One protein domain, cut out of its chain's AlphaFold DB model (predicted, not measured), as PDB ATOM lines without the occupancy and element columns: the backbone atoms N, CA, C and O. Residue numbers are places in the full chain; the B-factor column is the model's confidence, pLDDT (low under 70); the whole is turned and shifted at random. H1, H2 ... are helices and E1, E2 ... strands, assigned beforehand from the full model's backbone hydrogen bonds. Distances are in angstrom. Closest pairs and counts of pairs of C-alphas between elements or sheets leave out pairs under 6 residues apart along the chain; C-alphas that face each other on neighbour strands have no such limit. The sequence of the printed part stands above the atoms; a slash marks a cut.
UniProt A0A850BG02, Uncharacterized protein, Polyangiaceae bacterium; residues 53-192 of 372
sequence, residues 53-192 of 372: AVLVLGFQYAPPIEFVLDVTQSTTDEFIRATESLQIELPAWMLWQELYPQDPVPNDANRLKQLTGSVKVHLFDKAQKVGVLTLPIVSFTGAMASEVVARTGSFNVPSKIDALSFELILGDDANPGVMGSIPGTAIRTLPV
ATOM      1  N   ALA A  53      17.057 -52.297  -4.853       93.88
ATOM      2  CA  ALA A  53      15.982 -51.467  -5.381       93.88
ATOM      3  C   ALA A  53      15.818 -50.162  -4.581       93.88
ATOM      4  O   ALA A  53      16.335 -50.006  -3.469       93.88
ATOM      5  N   VAL A  54      15.073 -49.224  -5.160       94.69
ATOM      6  CA  VAL A  54      14.684 -47.958  -4.537       94.69
ATOM      7  C   VAL A  54      13.170 -47.931  -4.366       94.69
ATOM      8  O   VAL A  54      12.431 -48.067  -5.337       94.69
ATOM      9  N   LEU A  55      12.704 -47.717  -3.141       95.56
ATOM     10  CA  LEU A  55      11.294 -47.511  -2.835       95.56
ATOM     11  C   LEU A  55      10.967 -46.022  -2.935       95.56
ATOM     12  O   LEU A  55      11.493 -45.231  -2.154       95.56
ATOM     13  N   VAL A  56      10.109 -45.637  -3.875       94.50
ATOM     14  CA  VAL A  56       9.701 -44.239  -4.062       94.50
ATOM     15  C   VAL A  56       8.332 -44.029  -3.437       94.50
ATOM     16  O   VAL A  56       7.387 -44.743  -3.765       94.50
ATOM     17  N   LEU A  57       8.217 -43.048  -2.542       93.25
ATOM     18  CA  LEU A  57       6.927 -42.664  -1.976       93.25
ATOM     19  C   LEU A  57       6.075 -41.953  -3.034       93.25
ATOM     20  O   LEU A  57       6.499 -40.956  -3.618       93.25
ATOM     21  N   GLY A  58       4.856 -42.441  -3.216       89.50
ATOM     22  CA  GLY A  58       3.817 -41.847  -4.041       89.50
ATOM     23  C   GLY A  58       2.445 -41.946  -3.376       89.50
ATOM     24  O   GLY A  58       2.312 -42.321  -2.209       89.50
ATOM     25  N   PHE A  59       1.410 -41.601  -4.132       81.56
ATOM     26  CA  PHE A  59       0.008 -41.752  -3.745       81.56
ATOM     27  C   PHE A  59      -0.729 -42.476  -4.874       81.56
ATOM     28  O   PHE A  59      -0.453 -42.257  -6.058       81.56
ATOM     29  N   GLN A  60      -1.696 -43.314  -4.521       71.25
ATOM     30  CA  GLN A  60      -2.598 -43.916  -5.496       71.25
ATOM     31  C   GLN A  60      -3.945 -43.189  -5.443       71.25
ATOM     32  O   GLN A  60      -4.618 -43.180  -4.414       71.25
ATOM     33  N   TYR A  61      -4.359 -42.578  -6.561       62.16
ATOM     34  CA  TYR A  61      -5.684 -41.957  -6.711       62.16
ATOM     35  C   TYR A  61      -6.775 -43.025  -6.909       62.16
ATOM     36  O   TYR A  61      -7.437 -43.087  -7.944       62.16
ATOM     37  N   ALA A  62      -6.954 -43.895  -5.925       56.50
ATOM     38  CA  ALA A  62      -8.108 -44.775  -5.805       56.50
ATOM     39  C   ALA A  62      -8.727 -44.509  -4.429       56.50
ATOM     40  O   ALA A  62      -7.961 -44.344  -3.496       56.50
ATOM     41  N   PRO A  63     -10.054 -44.400  -4.257       50.12
ATOM     42  CA  PRO A  63     -10.639 -44.243  -2.926       50.12
ATOM     43  C   PRO A  63     -10.505 -45.547  -2.113       50.12
ATOM     44  O   PRO A  63     -10.946 -46.586  -2.616       50.12
ATOM     45  N   PRO A  64      -9.988 -45.520  -0.868       60.84
ATOM     46  CA  PRO A  64      -9.398 -44.373  -0.164       60.84
ATOM     47  C   PRO A  64      -7.987 -44.034  -0.677       60.84
ATOM     48  O   PRO A  64      -7.217 -44.938  -0.977       60.84
ATOM     49  N   ILE A  65      -7.647 -42.736  -0.762       66.56
ATOM     50  CA  ILE A  65      -6.295 -42.304  -1.160       66.56
ATOM     51  C   ILE A  65      -5.301 -42.873  -0.148       66.56
ATOM     52  O   ILE A  65      -5.379 -42.560   1.040       66.56
ATOM     53  N   GLU A  66      -4.370 -43.687  -0.632       75.75
ATOM     54  CA  GLU A  66      -3.339 -44.335   0.175       75.75
ATOM     55  C   GLU A  66      -1.948 -43.943  -0.329       75.75
ATOM     56  O   GLU A  66      -1.735 -43.728  -1.530       75.75
ATOM     57  N   PHE A  67      -0.991 -43.863   0.599       85.69
ATOM     58  CA  PHE A  67       0.416 -43.735   0.254       85.69
ATOM     59  C   PHE A  67       0.963 -45.101  -0.156       85.69
ATOM     60  O   PHE A  67       0.732 -46.122   0.504       85.69
ATOM     61  N   VAL A  68       1.733 -45.113  -1.237       87.44
ATOM     62  CA  VAL A  68       2.354 -46.326  -1.770       87.44
ATOM     63  C   VAL A  68       3.854 -46.106  -1.869       87.44
ATOM     64  O   VAL A  68       4.316 -45.003  -2.151       87.44
ATOM     65  N   LEU A  69       4.614 -47.158  -1.589       90.44
ATOM     66  CA  LEU A  69       6.044 -47.214  -1.846       90.44
ATOM     67  C   LEU A  69       6.259 -48.106  -3.062       90.44
ATOM     68  O   LEU A  69       6.184 -49.331  -2.958       90.44
ATOM     69  N   ASP A  70       6.487 -47.480  -4.211       89.81
ATOM     70  CA  ASP A  70       6.684 -48.187  -5.469       89.81
ATOM     71  C   ASP A  70       8.129 -48.668  -5.584       89.81
ATOM     72  O   ASP A  70       9.078 -47.920  -5.335       89.81
ATOM     73  N   VAL A  71       8.301 -49.927  -5.981       90.31
ATOM     74  CA  VAL A  71       9.621 -50.502  -6.250       90.31
ATOM     75  C   VAL A  71      10.113 -49.965  -7.591       90.31
ATOM     76  O   VAL A  71       9.546 -50.245  -8.645       90.31
ATOM     77  N   THR A  72      11.194 -49.196  -7.557       89.38
ATOM     78  CA  THR A  72      11.827 -48.591  -8.731       89.38
ATOM     79  C   THR A  72      13.311 -48.926  -8.766       89.38
ATOM     80  O   THR A  72      13.899 -49.323  -7.759       89.38
ATOM     81  N   GLN A  73      13.932 -48.780  -9.942       88.25
ATOM     82  CA  GLN A  73      15.369 -49.031 -10.135       88.25
ATOM     83  C   GLN A  73      15.823 -50.398  -9.592       88.25
ATOM     84  O   GLN A  73      16.970 -50.559  -9.173       88.25
ATOM     85  N   SER A  74      14.917 -51.383  -9.586       87.94
ATOM     86  CA  SER A  74      15.255 -52.740  -9.190       87.94
ATOM     87  C   SER A  74      16.250 -53.319 -10.184       87.94
ATOM     88  O   SER A  74      16.116 -53.183 -11.400       87.94
ATOM     89  N   THR A  75      17.266 -53.968  -9.640       86.12
ATOM     90  CA  THR A  75      18.264 -54.721 -10.411       86.12
ATOM     91  C   THR A  75      17.792 -56.133 -10.758       86.12
ATOM     92  O   THR A  75      18.495 -56.841 -11.475       86.12
ATOM     93  N   THR A  76      16.624 -56.534 -10.247       81.75
ATOM     94  CA  THR A  76      16.013 -57.847 -10.464       81.75
ATOM     95  C   THR A  76      14.648 -57.674 -11.134       81.75
ATOM     96  O   THR A  76      14.590 -57.418 -12.334       81.75
ATOM     97  N   ASP A  77      13.560 -57.755 -10.372       79.69
ATOM     98  CA  ASP A  77      12.190 -57.515 -10.815       79.69
ATOM     99  C   ASP A  77      11.435 -56.613  -9.815       79.69
ATOM    100  O   ASP A  77      12.036 -55.989  -8.940       79.69
ATOM    101  N   GLU A  78      10.117 -56.490  -9.960       84.06
ATOM    102  CA  GLU A  78       9.272 -55.643  -9.111       84.06
ATOM    103  C   GLU A  78       9.025 -56.187  -7.690       84.06
ATOM    104  O   GLU A  78       8.341 -55.532  -6.901       84.06
ATOM    105  N   PHE A  79       9.549 -57.366  -7.340       87.25
ATOM    106  CA  PHE A  79       9.317 -57.995  -6.043       87.25
ATOM    107  C   PHE A  79      10.481 -57.800  -5.079       87.25
ATOM    108  O   PHE A  79      11.631 -58.092  -5.397       87.25
ATOM    109  N   ILE A  80      10.146 -57.419  -3.846       88.69
ATOM    110  CA  ILE A  80      11.122 -57.301  -2.765       88.69
ATOM    111  C   ILE A  80      11.485 -58.688  -2.250       88.69
ATOM    112  O   ILE A  80      10.611 -59.472  -1.873       88.69
ATOM    113  N   ARG A  81      12.779 -58.983  -2.160       86.12
ATOM    114  CA  ARG A  81      13.292 -60.250  -1.634       86.12
ATOM    115  C   ARG A  81      13.986 -60.083  -0.291       86.12
ATOM    116  O   ARG A  81      14.561 -59.045   0.033       86.12
ATOM    117  N   ALA A  82      13.981 -61.149   0.501       85.56
ATOM    118  CA  ALA A  82      14.852 -61.251   1.658       85.56
ATOM    119  C   ALA A  82      16.308 -61.081   1.204       85.56
ATOM    120  O   ALA A  82      16.699 -61.560   0.141       85.56
ATOM    121  N   THR A  83      17.113 -60.413   2.026       87.31
ATOM    122  CA  THR A  83      18.502 -60.008   1.754       87.31
ATOM    123  C   THR A  83      18.694 -58.939   0.676       87.31
ATOM    124  O   THR A  83      19.831 -58.530   0.448       87.31
ATOM    125  N   GLU A  84      17.620 -58.426   0.070       90.25
ATOM    126  CA  GLU A  84      17.701 -57.314  -0.877       90.25
ATOM    127  C   GLU A  84      18.085 -56.005  -0.176       90.25
ATOM    128  O   GLU A  84      17.629 -55.721   0.936       90.25
ATOM    129  N   SER A  85      18.936 -55.211  -0.828       94.50
ATOM    130  CA  SER A  85      19.329 -53.885  -0.346       94.50
ATOM    131  C   SER A  85      18.347 -52.827  -0.843       94.50
ATOM    132  O   SER A  85      18.293 -52.539  -2.038       94.50
ATOM    133  N   LEU A  86      17.633 -52.179   0.071       96.50
ATOM    134  CA  LEU A  86      16.630 -51.164  -0.239       96.50
ATOM    135  C   LEU A  86      17.073 -49.774   0.224       96.50
ATOM    136  O   LEU A  86      17.628 -49.613   1.312       96.50
ATOM    137  N   GLN A  87      16.786 -48.761  -0.589       96.19
ATOM    138  CA  GLN A  87      16.852 -47.340  -0.228       96.19
ATOM    139  C   GLN A  87      15.473 -46.707  -0.428       96.19
ATOM    140  O   GLN A  87      14.729 -47.144  -1.298       96.19
ATOM    141  N   ILE A  88      15.126 -45.684   0.357       96.69
ATOM    142  CA  ILE A  88      13.835 -45.000   0.246       96.69
ATOM    143  C   ILE A  88      14.046 -43.579  -0.280       96.69
ATOM    144  O   ILE A  88      14.888 -42.832   0.230       96.69
ATOM    145  N   GLU A  89      13.274 -43.226  -1.302       96.69
ATOM    146  CA  GLU A  89      13.192 -41.907  -1.919       96.69
ATOM    147  C   GLU A  89      11.849 -41.255  -1.576       96.69
ATOM    148  O   GLU A  89      10.778 -41.818  -1.800       96.69
ATOM    149  N   LEU A  90      11.912 -40.048  -1.019       96.12
ATOM    150  CA  LEU A  90      10.761 -39.289  -0.549       96.12
ATOM    151  C   LEU A  90      10.702 -37.955  -1.304       96.12
ATOM    152  O   LEU A  90      11.575 -37.106  -1.094       96.12
ATOM    153  N   PRO A  91       9.709 -37.730  -2.182       95.38
ATOM    154  CA  PRO A  91       9.555 -36.441  -2.846       95.38
ATOM    155  C   PRO A  91       9.340 -35.325  -1.816       95.38
ATOM    156  O   PRO A  91       8.400 -35.373  -1.022       95.38
ATOM    157  N   ALA A  92      10.197 -34.300  -1.817       95.19
ATOM    158  CA  ALA A  92      10.184 -33.279  -0.765       95.19
ATOM    159  C   ALA A  92       8.895 -32.447  -0.758       95.19
ATOM    160  O   ALA A  92       8.467 -31.977   0.292       95.19
ATOM    161  N   TRP A  93       8.241 -32.309  -1.912       92.94
ATOM    162  CA  TRP A  93       6.947 -31.642  -2.012       92.94
ATOM    163  C   TRP A  93       5.838 -32.395  -1.255       92.94
ATOM    164  O   TRP A  93       4.960 -31.749  -0.689       92.94
ATOM    165  N   MET A  94       5.890 -33.734  -1.183       92.44
ATOM    166  CA  MET A  94       4.942 -34.527  -0.386       92.44
ATOM    167  C   MET A  94       5.201 -34.333   1.106       92.44
ATOM    168  O   MET A  94       4.268 -34.142   1.877       92.44
ATOM    169  N   LEU A  95       6.478 -34.318   1.502       94.19
ATOM    170  CA  LEU A  95       6.868 -34.053   2.890       94.19
ATOM    171  C   LEU A  95       6.426 -32.653   3.333       94.19
ATOM    172  O   LEU A  95       5.945 -32.476   4.448       94.19
ATOM    173  N   TRP A  96       6.551 -31.667   2.438       95.00
ATOM    174  CA  TRP A  96       6.076 -30.308   2.675       95.00
ATOM    175  C   TRP A  96       4.566 -30.259   2.898       95.00
ATOM    176  O   TRP A  96       4.126 -29.640   3.858       95.00
ATOM    177  N   GLN A  97       3.776 -30.905   2.037       92.12
ATOM    178  CA  GLN A  97       2.316 -30.915   2.167       92.12
ATOM    179  C   GLN A  97       1.844 -31.566   3.469       92.12
ATOM    180  O   GLN A  97       0.844 -31.129   4.030       92.12
ATOM    181  N   GLU A  98       2.571 -32.565   3.968       92.50
ATOM    182  CA  GLU A  98       2.258 -33.186   5.256       92.50
ATOM    183  C   GLU A  98       2.558 -32.246   6.440       92.50
ATOM    184  O   GLU A  98       1.781 -32.169   7.386       92.50
ATOM    185  N   LEU A  99       3.666 -31.496   6.390       95.06
ATOM    186  CA  LEU A  99       4.043 -30.551   7.453       95.06
ATOM    187  C   LEU A  99       3.247 -29.236   7.401       95.06
ATOM    188  O   LEU A  99       2.956 -28.646   8.441       95.06
ATOM    189  N   TYR A 100       2.892 -28.784   6.198       95.56
ATOM    190  CA  TYR A 100       2.247 -27.501   5.923       95.56
ATOM    191  C   TYR A 100       1.068 -27.665   4.947       95.56
ATOM    192  O   TYR A 100       1.112 -27.162   3.822       95.56
ATOM    193  N   PRO A 101      -0.031 -28.323   5.354       91.69
ATOM    194  CA  PRO A 101      -1.135 -28.668   4.452       91.69
ATOM    195  C   PRO A 101      -1.880 -27.462   3.862       91.69
ATOM    196  O   PRO A 101      -2.631 -27.614   2.902       91.69
ATOM    197  N   GLN A 102      -1.709 -26.271   4.444       93.50
ATOM    198  CA  GLN A 102      -2.336 -25.030   3.980       93.50
ATOM    199  C   GLN A 102      -1.375 -24.115   3.211       93.50
ATOM    200  O   GLN A 102      -1.827 -23.135   2.617       93.50
ATOM    201  N   ASP A 103      -0.076 -24.428   3.190       93.38
ATOM    202  CA  ASP A 103       0.919 -23.571   2.553       93.38
ATOM    203  C   ASP A 103       1.276 -24.098   1.159       93.38
ATOM    204  O   ASP A 103       1.417 -25.308   0.953       93.38
ATOM    205  N   PRO A 104       1.483 -23.204   0.176       93.62
ATOM    206  CA  PRO A 104       1.995 -23.616  -1.119       93.62
ATOM    207  C   PRO A 104       3.406 -24.196  -0.976       93.62
ATOM    208  O   PRO A 104       4.220 -23.707  -0.190       93.62
ATOM    209  N   VAL A 105       3.716 -25.211  -1.787       93.75
ATOM    210  CA  VAL A 105       5.069 -25.779  -1.855       93.75
ATOM    211  C   VAL A 105       6.057 -24.679  -2.292       93.75
ATOM    212  O   VAL A 105       5.809 -24.018  -3.305       93.75
ATOM    213  N   PRO A 106       7.170 -24.459  -1.566       93.75
ATOM    214  CA  PRO A 106       8.169 -23.463  -1.919       93.75
ATOM    215  C   PRO A 106       8.775 -23.725  -3.296       93.75
ATOM    216  O   PRO A 106       9.123 -24.855  -3.625       93.75
ATOM    217  N   ASN A 107       9.003 -22.659  -4.063       93.12
ATOM    218  CA  ASN A 107       9.732 -22.733  -5.335       93.12
ATOM    219  C   ASN A 107      11.264 -22.773  -5.154       93.12
ATOM    220  O   ASN A 107      11.993 -22.933  -6.132       93.12
ATOM    221  N   ASP A 108      11.764 -22.625  -3.923       93.25
ATOM    222  CA  ASP A 108      13.190 -22.694  -3.594       93.25
ATOM    223  C   ASP A 108      13.596 -24.113  -3.166       93.25
ATOM    224  O   ASP A 108      13.143 -24.634  -2.144       93.25
ATOM    225  N   ALA A 109      14.507 -24.722  -3.928       94.69
ATOM    226  CA  ALA A 109      15.047 -26.039  -3.620       94.69
ATOM    227  C   ALA A 109      15.833 -26.062  -2.300       94.69
ATOM    228  O   ALA A 109      15.801 -27.073  -1.602       94.69
ATOM    229  N   ASN A 110      16.526 -24.981  -1.925       94.94
ATOM    230  CA  ASN A 110      17.304 -24.951  -0.681       94.94
ATOM    231  C   ASN A 110      16.397 -25.000   0.546       94.94
ATOM    232  O   ASN A 110      16.719 -25.690   1.509       94.94
ATOM    233  N   ARG A 111      15.235 -24.343   0.481       95.31
ATOM    234  CA  ARG A 111      14.218 -24.421   1.530       95.31
ATOM    235  C   ARG A 111      13.697 -25.844   1.733       95.31
ATOM    236  O   ARG A 111      13.589 -26.286   2.873       95.31
ATOM    237  N   LEU A 112      13.405 -26.568   0.649       95.81
ATOM    238  CA  LEU A 112      12.941 -27.963   0.719       95.81
ATOM    239  C   LEU A 112      14.017 -28.921   1.255       95.81
ATOM    240  O   LEU A 112      13.689 -29.914   1.894       95.81
ATOM    241  N   LYS A 113      15.300 -28.610   1.046       96.31
ATOM    242  CA  LYS A 113      16.437 -29.383   1.578       96.31
ATOM    243  C   LYS A 113      16.670 -29.198   3.084       96.31
ATOM    244  O   LYS A 113      17.531 -29.874   3.635       96.31
ATOM    245  N   GLN A 114      15.937 -28.288   3.731       95.88
ATOM    246  CA  GLN A 114      15.948 -28.094   5.190       95.88
ATOM    247  C   GLN A 114      14.921 -28.975   5.915       95.88
ATOM    248  O   GLN A 114      14.907 -29.007   7.144       95.88
ATOM    249  N   LEU A 115      14.070 -29.693   5.174       96.62
ATOM    250  CA  LEU A 115      13.194 -30.700   5.760       96.62
ATOM    251  C   LEU A 115      14.031 -31.831   6.365       96.62
ATOM    252  O   LEU A 115      15.059 -32.230   5.816       96.62
ATOM    253  N   THR A 116      13.569 -32.384   7.477       95.81
ATOM    254  CA  THR A 116      14.210 -33.513   8.152       95.81
ATOM    255  C   THR A 116      13.215 -34.625   8.416       95.81
ATOM    256  O   THR A 116      12.003 -34.475   8.262       95.81
ATOM    257  N   GLY A 117      13.729 -35.802   8.762       94.62
ATOM    258  CA  GLY A 117      12.866 -36.927   9.060       94.62
ATOM    259  C   GLY A 117      13.576 -38.264   9.118       94.62
ATOM    260  O   GLY A 117      14.781 -38.390   8.887       94.62
ATOM    261  N   SER A 118      12.788 -39.285   9.428       96.25
ATOM    262  CA  SER A 118      13.212 -40.678   9.406       96.25
ATOM    263  C   SER A 118      12.063 -41.588   8.996       96.25
ATOM    264  O   SER A 118      10.898 -41.305   9.279       96.25
ATOM    265  N   VAL A 119      12.409 -42.698   8.355       97.25
ATOM    266  CA  VAL A 119      11.485 -43.783   8.044       97.25
ATOM    267  C   VAL A 119      11.715 -44.908   9.041       97.25
ATOM    268  O   VAL A 119      12.818 -45.449   9.133       97.25
ATOM    269  N   LYS A 120      10.679 -45.293   9.780       97.38
ATOM    270  CA  LYS A 120      10.672 -46.546  10.532       97.38
ATOM    271  C   LYS A 120      10.166 -47.658   9.628       97.38
ATOM    272  O   LYS A 120       9.031 -47.613   9.168       97.38
ATOM    273  N   VAL A 121      10.988 -48.676   9.423       97.38
ATOM    274  CA  VAL A 121      10.629 -49.904   8.717       97.38
ATOM    275  C   VAL A 121      10.291 -50.964   9.756       97.38
ATOM    276  O   VAL A 121      11.163 -51.453  10.474       97.38
ATOM    277  N   HIS A 122       9.014 -51.296   9.878       96.31
ATOM    278  CA  HIS A 122       8.524 -52.385  10.709       96.31
ATOM    279  C   HIS A 122       8.655 -53.709   9.962       96.31
ATOM    280  O   HIS A 122       8.171 -53.849   8.840       96.31
ATOM    281  N   LEU A 123       9.297 -54.675  10.609       94.50
ATOM    282  CA  LEU A 123       9.582 -55.990  10.051       94.50
ATOM    283  C   LEU A 123       8.580 -57.006  10.594       94.50
ATOM    284  O   LEU A 123       8.407 -57.086  11.817       94.50
ATOM    285  N   PHE A 124       7.962 -57.782   9.707       91.50
ATOM    286  CA  PHE A 124       6.998 -58.817  10.066       91.50
ATOM    287  C   PHE A 124       7.458 -60.209   9.621       91.50
ATOM    288  O   PHE A 124       8.102 -60.356   8.585       91.50
ATOM    289  N   ASP A 125       7.135 -61.207  10.440       88.56
ATOM    290  CA  ASP A 125       7.201 -62.638  10.120       88.56
ATOM    291  C   ASP A 125       5.862 -63.256  10.542       88.56
ATOM    292  O   ASP A 125       5.471 -63.156  11.710       88.56
ATOM    293  N   LYS A 126       5.112 -63.835   9.598       84.50
ATOM    294  CA  LYS A 126       3.800 -64.467   9.817       84.50
ATOM    295  C   LYS A 126       2.840 -63.550  10.573       84.50
ATOM    296  O   LYS A 126       2.207 -63.947  11.553       84.50
ATOM    297  N   ALA A 127       2.759 -62.302  10.111       85.06
ATOM    298  CA  ALA A 127       1.973 -61.213  10.699       85.06
ATOM    299  C   ALA A 127       2.398 -60.759  12.112       85.06
ATOM    300  O   ALA A 127       1.775 -59.858  12.678       85.06
ATOM    301  N   GLN A 128       3.473 -61.308  12.684       89.38
ATOM    302  CA  GLN A 128       4.036 -60.827  13.944       89.38
ATOM    303  C   GLN A 128       5.130 -59.801  13.679       89.38
ATOM    304  O   GLN A 128       6.061 -60.048  12.921       89.38
ATOM    305  N   LYS A 129       5.044 -58.645  14.341       93.12
ATOM    306  CA  LYS A 129       6.105 -57.638  14.299       93.12
ATOM    307  C   LYS A 129       7.322 -58.152  15.068       93.12
ATOM    308  O   LYS A 129       7.269 -58.273  16.289       93.12
ATOM    309  N   VAL A 130       8.418 -58.402  14.360       93.62
ATOM    310  CA  VAL A 130       9.662 -58.953  14.928       93.62
ATOM    311  C   VAL A 130      10.752 -57.904  15.124       93.62
ATOM    312  O   VAL A 130      11.699 -58.129  15.875       93.62
ATOM    313  N   GLY A 131      10.634 -56.737  14.485       94.38
ATOM    314  CA  GLY A 131      11.643 -55.691  14.603       94.38
ATOM    315  C   GLY A 131      11.242 -54.353  13.999       94.38
ATOM    316  O   GLY A 131      10.190 -54.211  13.371       94.38
ATOM    317  N   VAL A 132      12.099 -53.354  14.221       96.50
ATOM    318  CA  VAL A 132      12.001 -52.021  13.616       96.50
ATOM    319  C   VAL A 132      13.396 -51.536  13.247       96.50
ATOM    320  O   VAL A 132      14.297 -51.573  14.084       96.50
ATOM    321  N   LEU A 133      13.558 -51.056  12.018       96.31
ATOM    322  CA  LEU A 133      14.736 -50.319  11.571       96.31
ATOM    323  C   LEU A 133      14.365 -48.841  11.456       96.31
ATOM    324  O   LEU A 133      13.307 -48.526  10.924       96.31
ATOM    325  N   THR A 134      15.221 -47.938  11.926       96.75
ATOM    326  CA  THR A 134      15.010 -46.491  11.777       96.75
ATOM    327  C   THR A 134      16.034 -45.941  10.798       96.75
ATOM    328  O   THR A 134      17.235 -46.037  11.039       96.75
ATOM    329  N   LEU A 135      15.556 -45.364   9.700       96.69
ATOM    330  CA  LEU A 135      16.366 -44.866   8.596       96.69
ATOM    331  C   LEU A 135      16.233 -43.342   8.522       96.69
ATOM    332  O   LEU A 135      15.198 -42.853   8.068       96.69
ATOM    333  N   PRO A 136      17.234 -42.566   8.968       96.00
ATOM    334  CA  PRO A 136      17.186 -41.118   8.821       96.00
ATOM    335  C   PRO A 136      17.271 -40.721   7.343       96.00
ATOM    336  O   PRO A 136      17.877 -41.429   6.530       96.00
ATOM    337  N   ILE A 137      16.701 -39.565   7.006       96.12
ATOM    338  CA  ILE A 137      17.032 -38.862   5.764       96.12
ATOM    339  C   ILE A 137      18.505 -38.451   5.854       96.12
ATOM    340  O   ILE A 137      18.911 -37.788   6.805       96.12
ATOM    341  N   VAL A 138      19.313 -38.870   4.881       95.88
ATOM    342  CA  VAL A 138      20.768 -38.626   4.875       95.88
ATOM    343  C   VAL A 138      21.197 -37.630   3.807       95.88
ATOM    344  O   VAL A 138      22.293 -37.083   3.884       95.88
ATOM    345  N   SER A 139      20.373 -37.416   2.781       95.81
ATOM    346  CA  SER A 139      20.713 -36.513   1.686       95.81
ATOM    347  C   SER A 139      19.479 -36.044   0.929       95.81
ATOM    348  O   SER A 139      18.430 -36.685   0.974       95.81
ATOM    349  N   PHE A 140      19.648 -34.953   0.188       96.38
ATOM    350  CA  PHE A 140      18.685 -34.470  -0.789       96.38
ATOM    351  C   PHE A 140      19.350 -34.308  -2.154       96.38
ATOM    352  O   PHE A 140      20.480 -33.824  -2.256       96.38
ATOM    353  N   THR A 141      18.622 -34.652  -3.210       94.62
ATOM    354  CA  THR A 141      19.000 -34.403  -4.609       94.62
ATOM    355  C   THR A 141      18.024 -33.422  -5.262       94.62
ATOM    356  O   THR A 141      17.050 -33.030  -4.630       94.62
ATOM    357  N   GLY A 142      18.286 -32.997  -6.503       93.56
ATOM    358  CA  GLY A 142      17.422 -32.075  -7.259       93.56
ATOM    359  C   GLY A 142      17.908 -30.623  -7.242       93.56
ATOM    360  O   GLY A 142      18.383 -30.117  -6.215       93.56
ATOM    361  N   ALA A 143      17.834 -29.964  -8.402       91.88
ATOM    362  CA  ALA A 143      18.235 -28.566  -8.573       91.88
ATOM    363  C   ALA A 143      17.036 -27.613  -8.496       91.88
ATOM    364  O   ALA A 143      17.168 -26.506  -7.977       91.88
ATOM    365  N   MET A 144      15.870 -28.057  -8.974       92.19
ATOM    366  CA  MET A 144      14.609 -27.316  -8.902       92.19
ATOM    367  C   MET A 144      13.709 -27.873  -7.802       92.19
ATOM    368  O   MET A 144      13.778 -29.060  -7.499       92.19
ATOM    369  N   ALA A 145      12.828 -27.040  -7.235       88.75
ATOM    370  CA  ALA A 145      11.919 -27.444  -6.159       88.75
ATOM    371  C   ALA A 145      11.062 -28.679  -6.503       88.75
ATOM    372  O   ALA A 145      10.894 -29.564  -5.669       88.75
ATOM    373  N   SER A 146      10.596 -28.785  -7.750       88.44
ATOM    374  CA  SER A 146       9.816 -29.929  -8.248       88.44
ATOM    375  C   SER A 146      10.607 -31.237  -8.354       88.44
ATOM    376  O   SER A 146      10.010 -32.301  -8.474       88.44
ATOM    377  N   GLU A 147      11.937 -31.167  -8.334       92.69
ATOM    378  CA  GLU A 147      12.847 -32.311  -8.469       92.69
ATOM    379  C   GLU A 147      13.488 -32.701  -7.134       92.69
ATOM    380  O   GLU A 147      14.291 -33.637  -7.089       92.69
ATOM    381  N   VAL A 148      13.212 -31.959  -6.052       96.56
ATOM    382  CA  VAL A 148      13.853 -32.228  -4.768       96.56
ATOM    383  C   VAL A 148      13.325 -33.537  -4.195       96.56
ATOM    384  O   VAL A 148      12.134 -33.689  -3.917       96.56
ATOM    385  N   VAL A 149      14.244 -34.475  -3.979       96.69
ATOM    386  CA  VAL A 149      13.963 -35.796  -3.410       96.69
ATOM    387  C   VAL A 149      14.892 -36.020  -2.229       96.69
ATOM    388  O   VAL A 149      16.109 -35.863  -2.352       96.69
ATOM    389  N   ALA A 150      14.314 -36.383  -1.088       96.69
ATOM    390  CA  ALA A 150      15.043 -36.817   0.091       96.69
ATOM    391  C   ALA A 150      15.362 -38.312  -0.025       96.69
ATOM    392  O   ALA A 150      14.516 -39.100  -0.445       96.69
ATOM    393  N   ARG A 151      16.568 -38.720   0.365       96.69
ATOM    394  CA  ARG A 151      17.002 -40.122   0.361       96.69
ATOM    395  C   ARG A 151      17.358 -40.570   1.766       96.69
ATOM    396  O   ARG A 151      18.093 -39.872   2.472       96.69
ATOM    397  N   THR A 152      16.897 -41.754   2.150       96.81
ATOM    398  CA  THR A 152      17.345 -42.413   3.383       96.81
ATOM    399  C   THR A 152      18.684 -43.122   3.185       96.81
ATOM    400  O   THR A 152      19.155 -43.310   2.058       96.81
ATOM    401  N   GLY A 153      19.296 -43.570   4.284       92.75
ATOM    402  CA  GLY A 153      20.292 -44.643   4.210       92.75
ATOM    403  C   GLY A 153      19.691 -45.924   3.612       92.75
ATOM    404  O   GLY A 153      18.466 -46.090   3.598       92.75
ATOM    405  N   SER A 154      20.542 -46.820   3.111       93.94
ATOM    406  CA  SER A 154      20.110 -48.144   2.666       93.94
ATOM    407  C   SER A 154      20.049 -49.139   3.825       93.94
ATOM    408  O   SER A 154      20.728 -48.983   4.843       93.94
ATOM    409  N   PHE A 155      19.241 -50.181   3.666       95.06
ATOM    410  CA  PHE A 155      19.176 -51.309   4.587       95.06
ATOM    411  C   PHE A 155      18.999 -52.613   3.820       95.06
ATOM    412  O   PHE A 155      18.441 -52.626   2.728       95.06
ATOM    413  N   ASN A 156      19.440 -53.717   4.416       93.62
ATOM    414  CA  ASN A 156      19.178 -55.045   3.876       93.62
ATOM    415  C   ASN A 156      17.932 -55.618   4.540       93.62
ATOM    416  O   ASN A 156      17.827 -55.596   5.770       93.62
ATOM    417  N   VAL A 157      17.019 -56.170   3.743       91.69
ATOM    418  CA  VAL A 157      15.856 -56.893   4.262       91.69
ATOM    419  C   VAL A 157      16.349 -58.138   5.006       91.69
ATOM    420  O   VAL A 157      17.020 -58.977   4.399       91.69
ATOM    421  N   PRO A 158      16.074 -58.301   6.312       89.38
ATOM    422  CA  PRO A 158      16.559 -59.470   7.035       89.38
ATOM    423  C   PRO A 158      15.974 -60.775   6.485       89.38
ATOM    424  O   PRO A 158      14.856 -60.816   5.971       89.38
ATOM    425  N   SER A 159      16.724 -61.870   6.627       81.56
ATOM    426  CA  SER A 159      16.191 -63.211   6.368       81.56
ATOM    427  C   SER A 159      14.960 -63.467   7.242       81.56
ATOM    428  O   SER A 159      14.942 -63.013   8.386       81.56
ATOM    429  N   LYS A 160      14.005 -64.266   6.750       81.25
ATOM    430  CA  LYS A 160      12.749 -64.656   7.432       81.25
ATOM    431  C   LYS A 160      11.627 -63.619   7.471       81.25
ATOM    432  O   LYS A 160      10.529 -63.960   7.884       81.25
ATOM    433  N   ILE A 161      11.871 -62.395   7.015       87.50
ATOM    434  CA  ILE A 161      10.819 -61.380   6.917       87.50
ATOM    435  C   ILE A 161       9.915 -61.689   5.723       87.50
ATOM    436  O   ILE A 161      10.416 -62.001   4.642       87.50
ATOM    437  N   ASP A 162       8.601 -61.604   5.931       86.62
ATOM    438  CA  ASP A 162       7.576 -61.823   4.902       86.62
ATOM    439  C   ASP A 162       6.803 -60.548   4.533       86.62
ATOM    440  O   ASP A 162       6.151 -60.503   3.486       86.62
ATOM    441  N   ALA A 163       6.914 -59.489   5.341       90.88
ATOM    442  CA  ALA A 163       6.319 -58.192   5.051       90.88
ATOM    443  C   ALA A 163       7.046 -57.014   5.727       90.88
ATOM    444  O   ALA A 163       7.636 -57.137   6.805       90.88
ATOM    445  N   LEU A 164       6.950 -55.844   5.092       93.81
ATOM    446  CA  LEU A 164       7.458 -54.556   5.560       93.81
ATOM    447  C   LEU A 164       6.309 -53.547   5.659       93.81
ATOM    448  O   LEU A 164       5.564 -53.360   4.701       93.81
ATOM    449  N   SER A 165       6.194 -52.851   6.788       94.62
ATOM    450  CA  SER A 165       5.341 -51.658   6.925       94.62
ATOM    451  C   SER A 165       6.208 -50.453   7.274       94.62
ATOM    452  O   SER A 165       7.286 -50.609   7.850       94.62
ATOM    453  N   PHE A 166       5.759 -49.253   6.919       95.62
ATOM    454  CA  PHE A 166       6.573 -48.044   6.964       95.62
ATOM    455  C   PHE A 166       5.836 -46.940   7.706       95.62
ATOM    456  O   PHE A 166       4.668 -46.709   7.444       95.62
ATOM    457  N   GLU A 167       6.517 -46.235   8.600       95.56
ATOM    458  CA  GLU A 167       6.021 -45.027   9.270       95.56
ATOM    459  C   GLU A 167       7.030 -43.907   9.009       95.56
ATOM    460  O   GLU A 167       8.236 -44.114   9.165       95.56
ATOM    461  N   LEU A 168       6.561 -42.727   8.606       96.00
ATOM    462  CA  LEU A 168       7.421 -41.560   8.400       96.00
ATOM    463  C   LEU A 168       7.251 -40.591   9.560       96.00
ATOM    464  O   LEU A 168       6.132 -40.237   9.916       96.00
ATOM    465  N   ILE A 169       8.372 -40.122  10.097       96.19
ATOM    466  CA  ILE A 169       8.432 -38.999  11.033       96.19
ATOM    467  C   ILE A 169       9.136 -37.859  10.320       96.19
ATOM    468  O   ILE A 169      10.231 -38.055   9.796       96.19
ATOM    469  N   LEU A 170       8.515 -36.687  10.325       96.75
ATOM    470  CA  LEU A 170       8.945 -35.511   9.585       96.75
ATOM    471  C   LEU A 170       9.173 -34.339  10.535       96.75
ATOM    472  O   LEU A 170       8.488 -34.204  11.550       96.75
ATOM    473  N   GLY A 171      10.111 -33.482  10.162       96.50
ATOM    474  CA  GLY A 171      10.399 -32.222  10.824       96.50
ATOM    475  C   GLY A 171      10.970 -31.213   9.837       96.50
ATOM    476  O   GLY A 171      11.118 -31.485   8.642       96.50
ATOM    477  N   ASP A 172      11.294 -30.036  10.348       96.38
ATOM    478  CA  ASP A 172      11.890 -28.960   9.570       96.38
ATOM    479  C   ASP A 172      12.958 -28.233  10.390       96.38
ATOM    480  O   ASP A 172      12.658 -27.613  11.409       96.38
ATOM    481  N   ASP A 173      14.212 -28.265   9.936       94.12
ATOM    482  CA  ASP A 173      15.315 -27.596  10.638       94.12
ATOM    483  C   ASP A 173      15.196 -26.068  10.575       94.12
ATOM    484  O   ASP A 173      15.697 -25.366  11.457       94.12
ATOM    485  N   ALA A 174      14.514 -25.531   9.556       93.50
ATOM    486  CA  ALA A 174      14.254 -24.096   9.460       93.50
ATOM    487  C   ALA A 174      13.178 -23.629  10.455       93.50
ATOM    488  O   ALA A 174      13.136 -22.447  10.804       93.50
ATOM    489  N   ASN A 175      12.326 -24.544  10.923       93.31
ATOM    490  CA  ASN A 175      11.302 -24.290  11.926       93.31
ATOM    491  C   ASN A 175      11.165 -25.489  12.888       93.31
ATOM    492  O   ASN A 175      10.222 -26.274  12.766       93.31
ATOM    493  N   PRO A 176      12.058 -25.608  13.892       89.81
ATOM    494  CA  PRO A 176      12.164 -26.798  14.747       89.81
ATOM    495  C   PRO A 176      10.914 -27.156  15.570       89.81
ATOM    496  O   PRO A 176      10.876 -28.208  16.202       89.81
ATOM    497  N   GLY A 177       9.907 -26.277  15.624       90.25
ATOM    498  CA  GLY A 177       8.626 -26.547  16.281       90.25
ATOM    499  C   GLY A 177       7.614 -27.288  15.403       90.25
ATOM    500  O   GLY A 177       6.576 -27.706  15.914       90.25
ATOM    501  N   VAL A 178       7.885 -27.435  14.103       94.44
ATOM    502  CA  VAL A 178       6.986 -28.089  13.148       94.44
ATOM    503  C   VAL A 178       7.387 -29.548  12.984       94.44
ATOM    504  O   VAL A 178       8.506 -29.862  12.585       94.44
ATOM    505  N   MET A 179       6.449 -30.438  13.297       94.38
ATOM    506  CA  MET A 179       6.611 -31.885  13.228       94.38
ATOM    507  C   MET A 179       5.367 -32.501  12.599       94.38
ATOM    508  O   MET A 179       4.254 -32.025  12.819       94.38
ATOM    509  N   GLY A 180       5.558 -33.591  11.866       93.62
ATOM    510  CA  GLY A 180       4.482 -34.333  11.216       93.62
ATOM    511  C   GLY A 180       4.806 -35.817  11.150       93.62
ATOM    512  O   GLY A 180       5.932 -36.240  11.427       93.62
ATOM    513  N   SER A 181       3.817 -36.630  10.794       93.81
ATOM    514  CA  SER A 181       4.038 -38.060  10.615       93.81
ATOM    515  C   SER A 181       3.029 -38.671   9.663       93.81
ATOM    516  O   SER A 181       1.834 -38.455   9.838       93.81
ATOM    517  N   ILE A 182       3.500 -39.539   8.772       92.44
ATOM    518  CA  ILE A 182       2.626 -40.422   7.998       92.44
ATOM    519  C   ILE A 182       2.593 -41.765   8.737       92.44
ATOM    520  O   ILE A 182       3.621 -42.456   8.790       92.44
ATOM    521  N   PRO A 183       1.460 -42.136   9.362       91.69
ATOM    522  CA  PRO A 183       1.378 -43.351  10.160       91.69
ATOM    523  C   PRO A 183       1.459 -44.589   9.267       91.69
ATOM    524  O   PRO A 183       1.002 -44.576   8.126       91.69
ATOM    525  N   GLY A 184       1.951 -45.706   9.809       86.69
ATOM    526  CA  GLY A 184       2.072 -46.945   9.031       86.69
ATOM    527  C   GLY A 184       0.760 -47.591   8.596       86.69
ATOM    528  O   GLY A 184       0.777 -48.493   7.770       86.69
ATOM    529  N   THR A 185      -0.382 -47.113   9.093       86.81
ATOM    530  CA  THR A 185      -1.708 -47.472   8.570       86.81
ATOM    531  C   THR A 185      -2.061 -46.740   7.278       86.81
ATOM    532  O   THR A 185      -2.979 -47.165   6.590       86.81
ATOM    533  N   ALA A 186      -1.379 -45.634   6.968       86.44
ATOM    534  CA  ALA A 186      -1.594 -44.853   5.752       86.44
ATOM    535  C   ALA A 186      -0.682 -45.295   4.596       86.44
ATOM    536  O   ALA A 186      -0.926 -44.908   3.455       86.44
ATOM    537  N   ILE A 187       0.358 -46.090   4.890       88.69
ATOM    538  CA  ILE A 187       1.288 -46.641   3.901       88.69
ATOM    539  C   ILE A 187       1.041 -48.133   3.759       88.69
ATOM    540  O   ILE A 187       1.071 -48.886   4.737       88.69
ATOM    541  N   ARG A 188       0.841 -48.579   2.521       84.50
ATOM    542  CA  ARG A 188       0.624 -49.993   2.232       84.50
ATOM    543  C   ARG A 188       1.791 -50.855   2.728       84.50
ATOM    544  O   ARG A 188       2.963 -50.542   2.527       84.50
ATOM    545  N   THR A 189       1.450 -51.994   3.326       88.69
ATOM    546  CA  THR A 189       2.428 -53.034   3.668       88.69
ATOM    547  C   THR A 189       2.943 -53.708   2.397       88.69
ATOM    548  O   THR A 189       2.150 -54.164   1.570       88.69
ATOM    549  N   LEU A 190       4.264 -53.789   2.247       89.75
ATOM    550  CA  LEU A 190       4.914 -54.435   1.114       89.75
ATOM    551  C   LEU A 190       5.289 -55.881   1.460       89.75
ATOM    552  O   LEU A 190       5.902 -56.113   2.503       89.75
ATOM    553  N   PRO A 191       4.950 -56.861   0.610       89.25
ATOM    554  CA  PRO A 191       5.339 -58.247   0.821       89.25
ATOM    555  C   PRO A 191       6.817 -58.472   0.493       89.25
ATOM    556  O   PRO A 191       7.374 -57.829  -0.396       89.25
ATOM    557  N   VAL A 192       7.427 -59.428   1.192       87.56
ATOM    558  CA  VAL A 192       8.809 -59.872   0.987       87.56
ATOM    559  C   VAL A 192       8.823 -61.350   0.609       87.56
ATOM    560  O   VAL A 192       8.225 -62.194   1.278       87.56
TER     561      VAL A 192
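What this domain is: This is residues 53 to 192 of the 372 residues of an uncharacterized protein of Polyangiaceae bacterium (UniProt A0A850BG02). A single strongly twisted sheet of nine strands curls into an incomplete barrel, with the short helix H1 plugging one end and H2 beyond it at that end. The long strands E4, E5 and E7 form one wall, E5 bends over to E6 and E3, and the hairpin E1 and E2 makes the far margin; the barrel stays open between this hairpin and the margin of E8 and E9. The printed part has 140 residues, with two named helices and nine named strands in the order E1 E2 E3 H1 H2 E4 E5 E6 E7 E8 E9, and its class is mostly strand. The sheet is branched and mixed, with E1 and E3 parallel and the other neighbour pairs antiparallel. The whole is compact, with a radius of gyration of the C-alphas of 15.1 A and spans of 43 by 30 by 28 A.

How they stand to each other: E7, residues 163 to 172, has three neighbours: E4, residues 115 to 125, on one side, and E8, residues 179 to 182, and E9, residues 190 to 192, on the other side. N 120 and O 167 are 2.8 A apart, N 170 and O 180 2.8 A, and N 164 and O 190 2.8 A, within hydrogen-bond range. E4 and E5, residues 128 to 141, form a hairpin, with N 121 and O 133 2.8 A apart. E5 bends by 57 degrees at residue 138 and pairs with E6, residues 149 to 152, where N 151 and O 139 are 2.8 A apart. E4, E5 and E6 are a meander, each strand the antiparallel neighbour of the one before, and with E7 a Greek key, in which E4 is also the antiparallel neighbour of E7. E3, residues 85 to 91, is antiparallel to E6, with N 90 and O 150 2.8 A apart. E1, residues 53 to 60, is parallel to E3, with N 55 and O 87 2.8 A apart, and forms a hairpin with E2, residues 66 to 72, where N 58 and O 68 are 2.8 A apart. The closest C-alphas of E2 and E9 are those of Leu 69 and Leu 190, 7.9 A apart. The sheet curls round H1, residues 92 to 99; its closest C-alphas with E8 are those of Leu 99 and Gly 180, 5.4 A apart. H2, residues 109 to 112, and H1 only just touch, with 3 pairs of C-alphas within 8 A, the closest those of Ala 92 and Leu 112 at 6.2 A. Every O i to N i+4 pair in H1 is within hydrogen-bond range; H2 is too short for such a pair, and its one O i to N i+3 pair is within range.

Where its parts are: E1 begins at C-alpha 53, (15.982, -51.467, -5.381), and is 20.1 A long, E2 18.1 A and E3 20.2 A. E4 is 32.8 A, E5 35.6 A and E7 30.1 A long, while H1 measures 10.6 A. E9 ends at C-alpha 192, (8.809, -59.872, 0.987).

The domain as a whole: The C-alphas farthest apart, those of Asp 108 and Lys 126, are 44.9 A apart. The printed part has no cut, and the link from E2 to E3, 12 residues, is long. The mean pLDDT of the printed part is 90.9, and residues 61 to 65 are under 70.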